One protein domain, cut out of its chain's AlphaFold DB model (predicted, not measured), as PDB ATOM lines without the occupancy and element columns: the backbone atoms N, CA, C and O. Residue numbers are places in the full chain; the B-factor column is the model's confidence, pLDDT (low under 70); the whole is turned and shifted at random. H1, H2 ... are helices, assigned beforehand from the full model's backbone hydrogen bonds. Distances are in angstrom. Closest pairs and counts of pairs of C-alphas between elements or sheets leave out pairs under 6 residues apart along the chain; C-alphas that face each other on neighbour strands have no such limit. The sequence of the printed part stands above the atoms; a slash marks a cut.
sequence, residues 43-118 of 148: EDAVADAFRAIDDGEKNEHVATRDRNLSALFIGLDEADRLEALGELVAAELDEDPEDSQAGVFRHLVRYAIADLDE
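Overview. This is residues 43 to 118 of the 148 residues of an uncharacterized protein of Halopiger xanaduensis (strain DSM 18323 / JCM 14033 / SH-6) (UniProt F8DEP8). Two helix pairs follow each other along an elongated body: H3 and H4 make a narrow V, and H1 packs steeply on H2. The printed part has 76 residues with four named helices, H1 to H4 in chain order, and is all helix. It is compact, radius of gyration of the C-alphas 13.0 A, spanning 39 by 23 by 18 A.

Arrangement. H4, residues 101 to 118, touches H3, residues 82 to 93, the same way at a shallow tilt of 34 degrees, only just short of steep; the closest C-alphas, Val 104 and Gly 86, are 5.0 A apart. H2, residues 67 to 78, only just touches H3, only at the corner, with 3 pairs of C-alphas within 8 A, the closest Leu 76 and Leu 82 at 4.9 A. H1, residues 43 to 54, touches H2 at a steep tilt of 56 degrees, opposite ways; the closest C-alphas, Val 46 and Gly 75, are 4.1 A apart. In these four helices every O i to N i+4 pair is within hydrogen-bond range.

Along the chain. H4 measures 23.6 A from C-alpha 101 to C-alpha 118 at (14.307, -4.831, -53.232); H1 begins at C-alpha 43 (-12.182, -20.792, -42.954).

Size, cuts and confidence. The printed part has no cut; the H1 to H2 link is long, and residues 61 to 65 are under pLDDT 70.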
ATOM      1  N   GLU A  43     -11.317 -20.565 -41.803       85.44
ATOM      2  CA  GLU A  43     -12.182 -20.792 -42.954       85.44
ATOM      3  C   GLU A  43     -13.614 -20.312 -42.688       85.44
ATOM      4  O   GLU A  43     -14.205 -19.658 -43.554       85.44
ATOM      5  N   ASP A  44     -14.152 -20.587 -41.496       82.56
ATOM      6  CA  ASP A  44     -15.484 -20.125 -41.103       82.56
ATOM      7  C   ASP A  44     -15.512 -18.598 -40.938       82.56
ATOM      8  O   ASP A  44     -16.431 -17.953 -41.439       82.56
ATOM      9  N   ALA A  45     -14.484 -18.002 -40.321       84.50
ATOM     10  CA  ALA A  45     -14.361 -16.547 -40.162       84.50
ATOM     11  C   ALA A  45     -14.289 -15.816 -41.515       84.50
ATOM     12  O   ALA A  45     -14.984 -14.830 -41.757       84.50
ATOM     13  N   VAL A  46     -13.518 -16.340 -42.475       82.75
ATOM     14  CA  VAL A  46     -13.466 -15.782 -43.837       82.75
ATOM     15  C   VAL A  46     -14.815 -15.930 -44.550       82.75
ATOM     16  O   VAL A  46     -15.239 -15.020 -45.270       82.75
ATOM     17  N   ALA A  47     -15.517 -17.052 -44.366       82.06
ATOM     18  CA  ALA A  47     -16.844 -17.251 -44.945       82.06
ATOM     19  C   ALA A  47     -17.883 -16.270 -44.369       82.06
ATOM     20  O   ALA A  47     -18.701 -15.735 -45.126       82.06
ATOM     21  N   ASP A  48     -17.833 -15.997 -43.066       84.31
ATOM     22  CA  ASP A  48     -18.687 -15.007 -42.410       84.31
ATOM     23  C   ASP A  48     -18.357 -13.583 -42.864       84.31
ATOM     24  O   ASP A  48     -19.267 -12.817 -43.195       84.31
ATOM     25  N   ALA A  49     -17.075 -13.259 -43.045       81.69
ATOM     26  CA  ALA A  49     -16.650 -11.991 -43.625       81.69
ATOM     27  C   ALA A  49     -17.230 -11.749 -45.029       81.69
ATOM     28  O   ALA A  49     -17.677 -10.642 -45.339       81.69
ATOM     29  N   PHE A  50     -17.271 -12.777 -45.884       81.88
ATOM     30  CA  PHE A  50     -17.902 -12.673 -47.204       81.88
ATOM     31  C   PHE A  50     -19.397 -12.351 -47.121       81.88
ATOM     32  O   PHE A  50     -19.879 -11.575 -47.951       81.88
ATOM     33  N   ARG A  51     -20.115 -12.937 -46.153       84.44
ATOM     34  CA  ARG A  51     -21.542 -12.657 -45.920       84.44
ATOM     35  C   ARG A  51     -21.735 -11.230 -45.422       84.44
ATOM     36  O   ARG A  51     -22.524 -10.498 -46.004       84.44
ATOM     37  N   ALA A  52     -20.938 -10.800 -44.445       80.62
ATOM     38  CA  ALA A  52     -20.993  -9.446 -43.900       80.62
ATOM     39  C   ALA A  52     -20.713  -8.365 -44.961       80.62
ATOM     40  O   ALA A  52     -21.309  -7.288 -44.922       80.62
ATOM     41  N   ILE A  53     -19.832  -8.636 -45.931       80.38
ATOM     42  CA  ILE A  53     -19.617  -7.742 -47.080       80.38
ATOM     43  C   ILE A  53     -20.845  -7.719 -48.004       80.38
ATOM     44  O   ILE A  53     -21.286  -6.639 -48.394       80.38
ATOM     45  N   ASP A  54     -21.410  -8.882 -48.346       81.00
ATOM     46  CA  ASP A  54     -22.585  -8.973 -49.234       81.00
ATOM     47  C   ASP A  54     -23.831  -8.312 -48.630       81.00
ATOM     48  O   ASP A  54     -24.596  -7.658 -49.346       81.00
ATOM     49  N   ASP A  55     -24.003  -8.433 -47.315       84.00
ATOM     50  CA  ASP A  55     -25.106  -7.836 -46.562       84.00
ATOM     51  C   ASP A  55     -24.887  -6.330 -46.288       84.00
ATOM     52  O   ASP A  55     -25.797  -5.630 -45.836       84.00
ATOM     53  N   GLY A  56     -23.703  -5.796 -46.617       82.31
ATOM     54  CA  GLY A  56     -23.335  -4.388 -46.440       82.31
ATOM     55  C   GLY A  56     -22.982  -4.000 -45.000       82.31
ATOM     56  O   GLY A  56     -22.927  -2.811 -44.682       82.31
ATOM     57  N   GLU A  57     -22.749  -4.982 -44.131       77.94
ATOM     58  CA  GLU A  57     -22.357  -4.802 -42.730       77.94
ATOM     59  C   GLU A  57     -20.872  -4.441 -42.590       77.94
ATOM     60  O   GLU A  57     -20.494  -3.666 -41.706       77.94
ATOM     61  N   LYS A  58     -20.028  -4.944 -43.500       77.38
ATOM     62  CA  LYS A  58     -18.608  -4.585 -43.620       77.38
ATOM     63  C   LYS A  58     -18.300  -4.030 -45.009       77.38
ATOM     64  O   LYS A  58     -18.896  -4.423 -46.005       77.38
ATOM     65  N   ASN A  59     -17.360  -3.088 -45.072       71.44
ATOM     66  CA  ASN A  59     -16.936  -2.477 -46.332       71.44
ATOM     67  C   ASN A  59     -15.752  -3.234 -46.937       71.44
ATOM     68  O   ASN A  59     -14.859  -3.676 -46.217       71.44
ATOM     69  N   GLU A  60     -15.703  -3.301 -48.265       71.94
ATOM     70  CA  GLU A  60     -14.500  -3.719 -48.985       71.94
ATOM     71  C   GLU A  60     -13.340  -2.740 -48.716       71.94
ATOM     72  O   GLU A  60     -13.538  -1.520 -48.652       71.94
ATOM     73  N   HIS A  61     -12.115  -3.261 -48.580       57.72
ATOM     74  CA  HIS A  61     -10.918  -2.448 -48.353       57.72
ATOM     75  C   HIS A  61     -10.703  -1.466 -49.508       57.72
ATOM     76  O   HIS A  61     -10.526  -1.849 -50.666       57.72
ATOM     77  N   VAL A  62     -10.678  -0.171 -49.184       50.94
ATOM     78  CA  VAL A  62     -10.603   0.925 -50.169       50.94
ATOM     79  C   VAL A  62      -9.313   0.873 -50.997       50.94
ATOM     80  O   VAL A  62      -9.318   1.280 -52.157       50.94
ATOM     81  N   ALA A  63      -8.223   0.359 -50.420       54.97
ATOM     82  CA  ALA A  63      -6.916   0.294 -51.071       54.97
ATOM     83  C   ALA A  63      -6.870  -0.697 -52.248       54.97
ATOM     84  O   ALA A  63      -6.108  -0.477 -53.187       54.97
ATOM     85  N   THR A  64      -7.693  -1.750 -52.232       56.00
ATOM     86  CA  THR A  64      -7.672  -2.812 -53.252       56.00
ATOM     87  C   THR A  64      -8.989  -2.950 -54.011       56.00
ATOM     88  O   THR A  64      -8.964  -3.416 -55.148       56.00
ATOM     89  N   ARG A  65     -10.133  -2.547 -53.423       67.31
ATOM     90  CA  ARG A  65     -11.485  -2.916 -53.904       67.31
ATOM     91  C   ARG A  65     -11.568  -4.404 -54.269       67.31
ATOM     92  O   ARG A  65     -12.231  -4.791 -55.228       67.31
ATOM     93  N   ASP A  66     -10.820  -5.221 -53.535       79.56
ATOM     94  CA  ASP A  66     -10.725  -6.651 -53.754       79.56
ATOM     95  C   ASP A  66     -11.514  -7.338 -52.648       79.56
ATOM     96  O   ASP A  66     -11.159  -7.287 -51.465       79.56
ATOM     97  N   ARG A  67     -12.620  -7.958 -53.053       79.62
ATOM     98  CA  ARG A  67     -13.535  -8.649 -52.154       79.62
ATOM     99  C   ARG A  67     -12.868  -9.829 -51.445       79.62
ATOM    100  O   ARG A  67     -13.127 -10.043 -50.265       79.62
ATOM    101  N   ASN A  68     -12.003 -10.567 -52.136       82.81
ATOM    102  CA  ASN A  68     -11.361 -11.757 -51.586       82.81
ATOM    103  C   ASN A  68     -10.321 -11.377 -50.535       82.81
ATOM    104  O   ASN A  68     -10.307 -11.955 -49.452       82.81
ATOM    105  N   LEU A  69      -9.490 -10.372 -50.827       84.12
ATOM    106  CA  LEU A  69      -8.544  -9.845 -49.843       84.12
ATOM    107  C   LEU A  69      -9.284  -9.233 -48.655       84.12
ATOM    108  O   LEU A  69      -8.885  -9.454 -47.519       84.12
ATOM    109  N   SER A  70     -10.387  -8.523 -48.893       83.81
ATOM    110  CA  SER A  70     -11.191  -7.959 -47.805       83.81
ATOM    111  C   SER A  70     -11.719  -9.049 -46.871       83.81
ATOM    112  O   SER A  70     -11.530  -8.948 -45.663       83.81
ATOM    113  N   ALA A  71     -12.315 -10.110 -47.422       86.38
ATOM    114  CA  ALA A  71     -12.816 -11.227 -46.628       86.38
ATOM    115  C   ALA A  71     -11.697 -11.956 -45.870       86.38
ATOM    116  O   ALA A  71     -11.868 -12.273 -44.698       86.38
ATOM    117  N   LEU A  72     -10.534 -12.158 -46.499       88.75
ATOM    118  CA  LEU A  72      -9.379 -12.771 -45.842       88.75
ATOM    119  C   LEU A  72      -8.890 -11.941 -44.651       88.75
ATOM    120  O   LEU A  72      -8.704 -12.479 -43.568       88.75
ATOM    121  N   PHE A  73      -8.694 -10.636 -44.836       88.00
ATOM    122  CA  PHE A  73      -8.201  -9.760 -43.773       88.00
ATOM    123  C   PHE A  73      -9.192  -9.616 -42.621       88.00
ATOM    124  O   PHE A  73      -8.763  -9.472 -41.480       88.00
ATOM    125  N   ILE A  74     -10.494  -9.634 -42.909       87.50
ATOM    126  CA  ILE A  74     -11.528  -9.652 -41.872       87.50
ATOM    127  C   ILE A  74     -11.509 -10.995 -41.136       87.50
ATOM    128  O   ILE A  74     -11.491 -10.993 -39.913       87.50
ATOM    129  N   GLY A  75     -11.463 -12.121 -41.852       88.50
ATOM    130  CA  GLY A  75     -11.435 -13.439 -41.219       88.50
ATOM    131  C   GLY A  75     -10.168 -13.682 -40.392       88.50
ATOM    132  O   GLY A  75     -10.233 -14.310 -39.346       88.50
ATOM    133  N   LEU A  76      -9.020 -13.143 -40.815       90.56
ATOM    134  CA  LEU A  76      -7.781 -13.180 -40.029       90.56
ATOM    135  C   LEU A  76      -7.889 -12.385 -38.724       90.56
ATOM    136  O   LEU A  76      -7.302 -12.795 -37.727       90.56
ATOM    137  N   ASP A  77      -8.588 -11.251 -38.750       89.31
ATOM    138  CA  ASP A  77      -8.830 -10.414 -37.570       89.31
ATOM    139  C   ASP A  77      -9.787 -11.121 -36.601       89.31
ATOM    140  O   ASP A  77      -9.498 -11.247 -35.421       89.31
ATOM    141  N   GLU A  78     -10.884 -11.676 -37.120       88.62
ATOM    142  CA  GLU A  78     -11.887 -12.403 -36.329       88.62
ATOM    143  C   GLU A  78     -11.377 -13.723 -35.739       88.62
ATOM    144  O   GLU A  78     -11.889 -14.161 -34.715       88.62
ATOM    145  N   ALA A  79     -10.387 -14.354 -36.369       91.06
ATOM    146  CA  ALA A  79      -9.744 -15.567 -35.866       91.06
ATOM    147  C   ALA A  79      -8.505 -15.285 -34.989       91.06
ATOM    148  O   ALA A  79      -7.714 -16.201 -34.751       91.06
ATOM    149  N   ASP A  80      -8.270 -14.027 -34.587       89.19
ATOM    150  CA  ASP A  80      -7.105 -13.599 -33.794       89.19
ATOM    151  C   ASP A  80      -5.755 -14.055 -34.401       89.19
ATOM    152  O   ASP A  80      -4.794 -14.403 -33.710       89.19
ATOM    153  N   ARG A  81      -5.666 -14.101 -35.739       91.31
ATOM    154  CA  ARG A  81      -4.443 -14.478 -36.485       91.31
ATOM    155  C   ARG A  81      -3.750 -13.286 -37.140       91.31
ATOM    156  O   ARG A  81      -2.600 -13.409 -37.567       91.31
ATOM    157  N   LEU A  82      -4.429 -12.145 -37.246       91.62
ATOM    158  CA  LEU A  82      -3.901 -10.957 -37.915       91.62
ATOM    159  C   LEU A  82      -2.714 -10.336 -37.165       91.62
ATOM    160  O   LEU A  82      -1.748  -9.933 -37.810       91.62
ATOM    161  N   GLU A  83      -2.768 -10.294 -35.832       91.62
ATOM    162  CA  GLU A  83      -1.686  -9.768 -34.985       91.62
ATOM    163  C   GLU A  83      -0.407 -10.598 -35.152       91.62
ATOM    164  O   GLU A  83       0.634 -10.060 -35.524       91.62
ATOM    165  N   ALA A  84      -0.511 -11.926 -35.023       93.06
ATOM    166  CA  ALA A  84       0.616 -12.838 -35.218       93.06
ATOM    167  C   ALA A  84       1.235 -12.724 -36.625       93.06
ATOM    168  O   ALA A  84       2.455 -12.764 -36.783       93.06
ATOM    169  N   LEU A  85       0.410 -12.552 -37.665       93.25
ATOM    170  CA  LEU A  85       0.905 -12.291 -39.020       93.25
ATOM    171  C   LEU A  85       1.628 -10.939 -39.112       93.25
ATOM    172  O   LEU A  85       2.660 -10.839 -39.776       93.25
ATOM    173  N   GLY A  86       1.097  -9.910 -38.448       93.88
ATOM    174  CA  GLY A  86       1.714  -8.591 -38.354       93.88
ATOM    175  C   GLY A  86       3.100  -8.632 -37.716       93.88
ATOM    176  O   GLY A  86       4.031  -8.050 -38.270       93.88
ATOM    177  N   GLU A  87       3.256  -9.365 -36.612       95.44
ATOM    178  CA  GLU A  87       4.544  -9.559 -35.935       95.44
ATOM    179  C   GLU A  87       5.575 -10.251 -36.832       95.44
ATOM    180  O   GLU A  87       6.721  -9.807 -36.916       95.44
ATOM    181  N   LEU A  88       5.168 -11.310 -37.541       95.19
ATOM    182  CA  LEU A  88       6.054 -12.044 -38.449       95.19
ATOM    183  C   LEU A  88       6.589 -11.147 -39.566       95.19
ATOM    184  O   LEU A  88       7.787 -11.130 -39.833       95.19
ATOM    185  N   VAL A  89       5.708 -10.387 -40.212       95.50
ATOM    186  CA  VAL A  89       6.106  -9.519 -41.325       95.50
ATOM    187  C   VAL A  89       6.952  -8.344 -40.840       95.50
ATOM    188  O   VAL A  89       7.908  -7.969 -41.513       95.50
ATOM    189  N   ALA A  90       6.624  -7.769 -39.682       95.25
ATOM    190  CA  ALA A  90       7.414  -6.697 -39.088       95.25
ATOM    191  C   ALA A  90       8.847  -7.163 -38.782       95.25
ATOM    192  O   ALA A  90       9.802  -6.466 -39.119       95.25
ATOM    193  N   ALA A  91       9.007  -8.383 -38.257       95.81
ATOM    194  CA  ALA A  91      10.316  -8.983 -38.020       95.81
ATOM    195  C   ALA A  91      11.134  -9.180 -39.309       95.81
ATOM    196  O   ALA A  91      12.330  -8.895 -39.312       95.81
ATOM    197  N   GLU A  92      10.512  -9.625 -40.406       94.69
ATOM    198  CA  GLU A  92      11.196  -9.763 -41.704       94.69
ATOM    199  C   GLU A  92      11.611  -8.410 -42.306       94.69
ATOM    200  O   GLU A  92      12.619  -8.319 -43.003       94.69
ATOM    201  N   LEU A  93      10.851  -7.348 -42.028       92.38
ATOM    202  CA  LEU A  93      11.156  -5.986 -42.474       92.38
ATOM    203  C   LEU A  93      12.117  -5.223 -41.548       92.38
ATOM    204  O   LEU A  93      12.518  -4.117 -41.904       92.38
ATOM    205  N   ASP A  94      12.479  -5.786 -40.389       93.94
ATOM    206  CA  ASP A  94      13.182  -5.082 -39.302       93.94
ATOM    207  C   ASP A  94      12.442  -3.794 -38.860       93.94
ATOM    208  O   ASP A  94      13.046  -2.753 -38.595       93.94
ATOM    209  N   GLU A  95      11.104  -3.852 -38.811       93.12
ATOM    210  CA  GLU A  95      10.211  -2.771 -38.366       93.12
ATOM    211  C   GLU A  95       9.420  -3.178 -37.102       93.12
ATOM    212  O   GLU A  95       9.335  -4.353 -36.742       93.12
ATOM    213  N   ASP A  96       8.838  -2.199 -36.401       95.25
ATOM    214  CA  ASP A  96       7.949  -2.459 -35.260       95.25
ATOM    215  C   ASP A  96       6.605  -3.044 -35.742       95.25
ATOM    216  O   ASP A  96       6.127  -2.652 -36.807       95.25
ATOM    217  N   PRO A  97       5.949  -3.944 -34.988       92.25
ATOM    218  CA  PRO A  97       4.635  -4.462 -35.363       92.25
ATOM    219  C   PRO A  97       3.576  -3.352 -35.426       92.25
ATOM    220  O   PRO A  97       3.638  -2.348 -34.716       92.25
ATOM    221  N   GLU A  98       2.584  -3.542 -36.295       91.81
ATOM    222  CA  GLU A  98       1.489  -2.591 -36.488       91.81
ATOM    223  C   GLU A  98       0.213  -3.068 -35.786       91.81
ATOM    224  O   GLU A  98      -0.293  -4.148 -36.074       91.81
ATOM    225  N   ASP A  99      -0.385  -2.195 -34.975       84.19
ATOM    226  CA  ASP A  99      -1.585  -2.504 -34.178       84.19
ATOM    227  C   ASP A  99      -2.905  -2.401 -34.970       84.19
ATOM    228  O   ASP A  99      -4.000  -2.431 -34.408       84.19
ATOM    229  N   SER A 100      -2.838  -2.165 -36.283       87.56
ATOM    230  CA  SER A 100      -4.024  -1.951 -37.112       87.56
ATOM    231  C   SER A 100      -3.992  -2.796 -38.373       87.56
ATOM    232  O   SER A 100      -2.956  -2.924 -39.021       87.56
ATOM    233  N   GLN A 101      -5.160  -3.275 -38.803       85.81
ATOM    234  CA  GLN A 101      -5.309  -4.039 -40.045       85.81
ATOM    235  C   GLN A 101      -4.728  -3.313 -41.270       85.81
ATOM    236  O   GLN A 101      -4.090  -3.926 -42.122       85.81
ATOM    237  N   ALA A 102      -4.900  -1.990 -41.349       85.56
ATOM    238  CA  ALA A 102      -4.308  -1.180 -42.413       85.56
ATOM    239  C   ALA A 102      -2.774  -1.099 -42.309       85.56
ATOM    240  O   ALA A 102      -2.087  -1.050 -43.328       85.56
ATOM    241  N   GLY A 103      -2.237  -1.076 -41.091       90.69
ATOM    242  CA  GLY A 103      -0.807  -1.161 -40.814       90.69
ATOM    243  C   GLY A 103      -0.208  -2.490 -41.256       90.69
ATOM    244  O   GLY A 103       0.670  -2.500 -42.118       90.69
ATOM    245  N   VAL A 104      -0.778  -3.602 -40.784       92.00
ATOM    246  CA  VAL A 104      -0.378  -4.964 -41.172       92.00
ATOM    247  C   VAL A 104      -0.451  -5.154 -42.690       92.00
ATOM    248  O   VAL A 104       0.475  -5.689 -43.296       92.00
ATOM    249  N   PHE A 105      -1.496  -4.636 -43.348       89.25
ATOM    250  CA  PHE A 105      -1.588  -4.653 -44.810       89.25
ATOM    251  C   PHE A 105      -0.428  -3.904 -45.487       89.25
ATOM    252  O   PHE A 105       0.142  -4.400 -46.458       89.25
ATOM    253  N   ARG A 106      -0.054  -2.715 -44.994       90.62
ATOM    254  CA  ARG A 106       1.079  -1.952 -45.549       90.62
ATOM    255  C   ARG A 106       2.393  -2.713 -45.400       90.62
ATOM    256  O   ARG A 106       3.164  -2.732 -46.358       90.62
ATOM    257  N   HIS A 107       2.615  -3.360 -44.259       94.75
ATOM    258  CA  HIS A 107       3.775  -4.225 -44.048       94.75
ATOM    259  C   HIS A 107       3.780  -5.410 -45.007       94.75
ATOM    260  O   HIS A 107       4.776  -5.627 -45.686       94.75
ATOM    261  N   LEU A 108       2.654  -6.105 -45.176       93.38
ATOM    262  CA  LEU A 108       2.547  -7.214 -46.129       93.38
ATOM    263  C   LEU A 108       2.867  -6.786 -47.566       93.38
ATOM    264  O   LEU A 108       3.589  -7.485 -48.271       93.38
ATOM    265  N   VAL A 109       2.370  -5.623 -48.000       91.31
ATOM    266  CA  VAL A 109       2.687  -5.084 -49.330       91.31
ATOM    267  C   VAL A 109       4.169  -4.726 -49.440       91.31
ATOM    268  O   VAL A 109       4.791  -5.050 -50.448       91.31
ATOM    269  N   ARG A 110       4.747  -4.073 -48.426       93.12
ATOM    270  CA  ARG A 110       6.170  -3.711 -48.418       93.12
ATOM    271  C   ARG A 110       7.055  -4.957 -48.465       93.12
ATOM    272  O   ARG A 110       7.946  -5.007 -49.304       93.12
ATOM    273  N   TYR A 111       6.755  -5.964 -47.651       95.06
ATOM    274  CA  TYR A 111       7.434  -7.256 -47.662       95.06
ATOM    275  C   TYR A 111       7.333  -7.939 -49.028       95.06
ATOM    276  O   TYR A 111       8.347  -8.332 -49.590       95.06
ATOM    277  N   ALA A 112       6.139  -8.000 -49.625       93.19
ATOM    278  CA  ALA A 112       5.963  -8.605 -50.945       93.19
ATOM    279  C   ALA A 112       6.753  -7.876 -52.048       93.19
ATOM    280  O   ALA A 112       7.229  -8.516 -52.982       93.19
ATOM    281  N   ILE A 113       6.896  -6.548 -51.965       92.31
ATOM    282  CA  ILE A 113       7.735  -5.792 -52.907       92.31
ATOM    283  C   ILE A 113       9.216  -6.090 -52.653       92.31
ATOM    284  O   ILE A 113       9.919  -6.356 -53.619       92.31
ATOM    285  N   ALA A 114       9.668  -6.089 -51.393       92.19
ATOM    286  CA  ALA A 114      11.050  -6.414 -51.028       92.19
ATOM    287  C   ALA A 114      11.467  -7.803 -51.535       92.19
ATOM    288  O   ALA A 114      12.529  -7.951 -52.130       92.19
ATOM    289  N   ASP A 115      10.601  -8.799 -51.336       94.00
ATOM    290  CA  ASP A 115      10.838 -10.190 -51.735       94.00
ATOM    291  C   ASP A 115      10.917 -10.356 -53.263       94.00
ATOM    292  O   ASP A 115      11.708 -11.149 -53.776       94.00
ATOM    293  N   LEU A 116      10.120  -9.585 -54.011       94.12
ATOM    294  CA  LEU A 116      10.126  -9.626 -55.475       94.12
ATOM    295  C   LEU A 116      11.287  -8.836 -56.089       94.12
ATOM    296  O   LEU A 116      11.888  -9.306 -57.057       94.12
ATOM    297  N   ASP A 117      11.536  -7.625 -55.590       92.12
ATOM    298  CA  ASP A 117      12.542  -6.695 -56.103       92.12
ATOM    299  C   ASP A 117      12.835  -5.574 -55.082       92.12
ATOM    300  O   ASP A 117      12.162  -4.537 -55.038       92.12
ATOM    301  N   GLU A 118      13.866  -5.779 -54.262       91.00
ATOM    302  CA  GLU A 118      14.307  -4.831 -53.232       91.00
ATOM    303  C   GLU A 118      14.706  -3.457 -53.809       91.00
ATOM    304  O   GLU A 118      14.446  -2.424 -53.182       91.00
TER     305      GLU A 118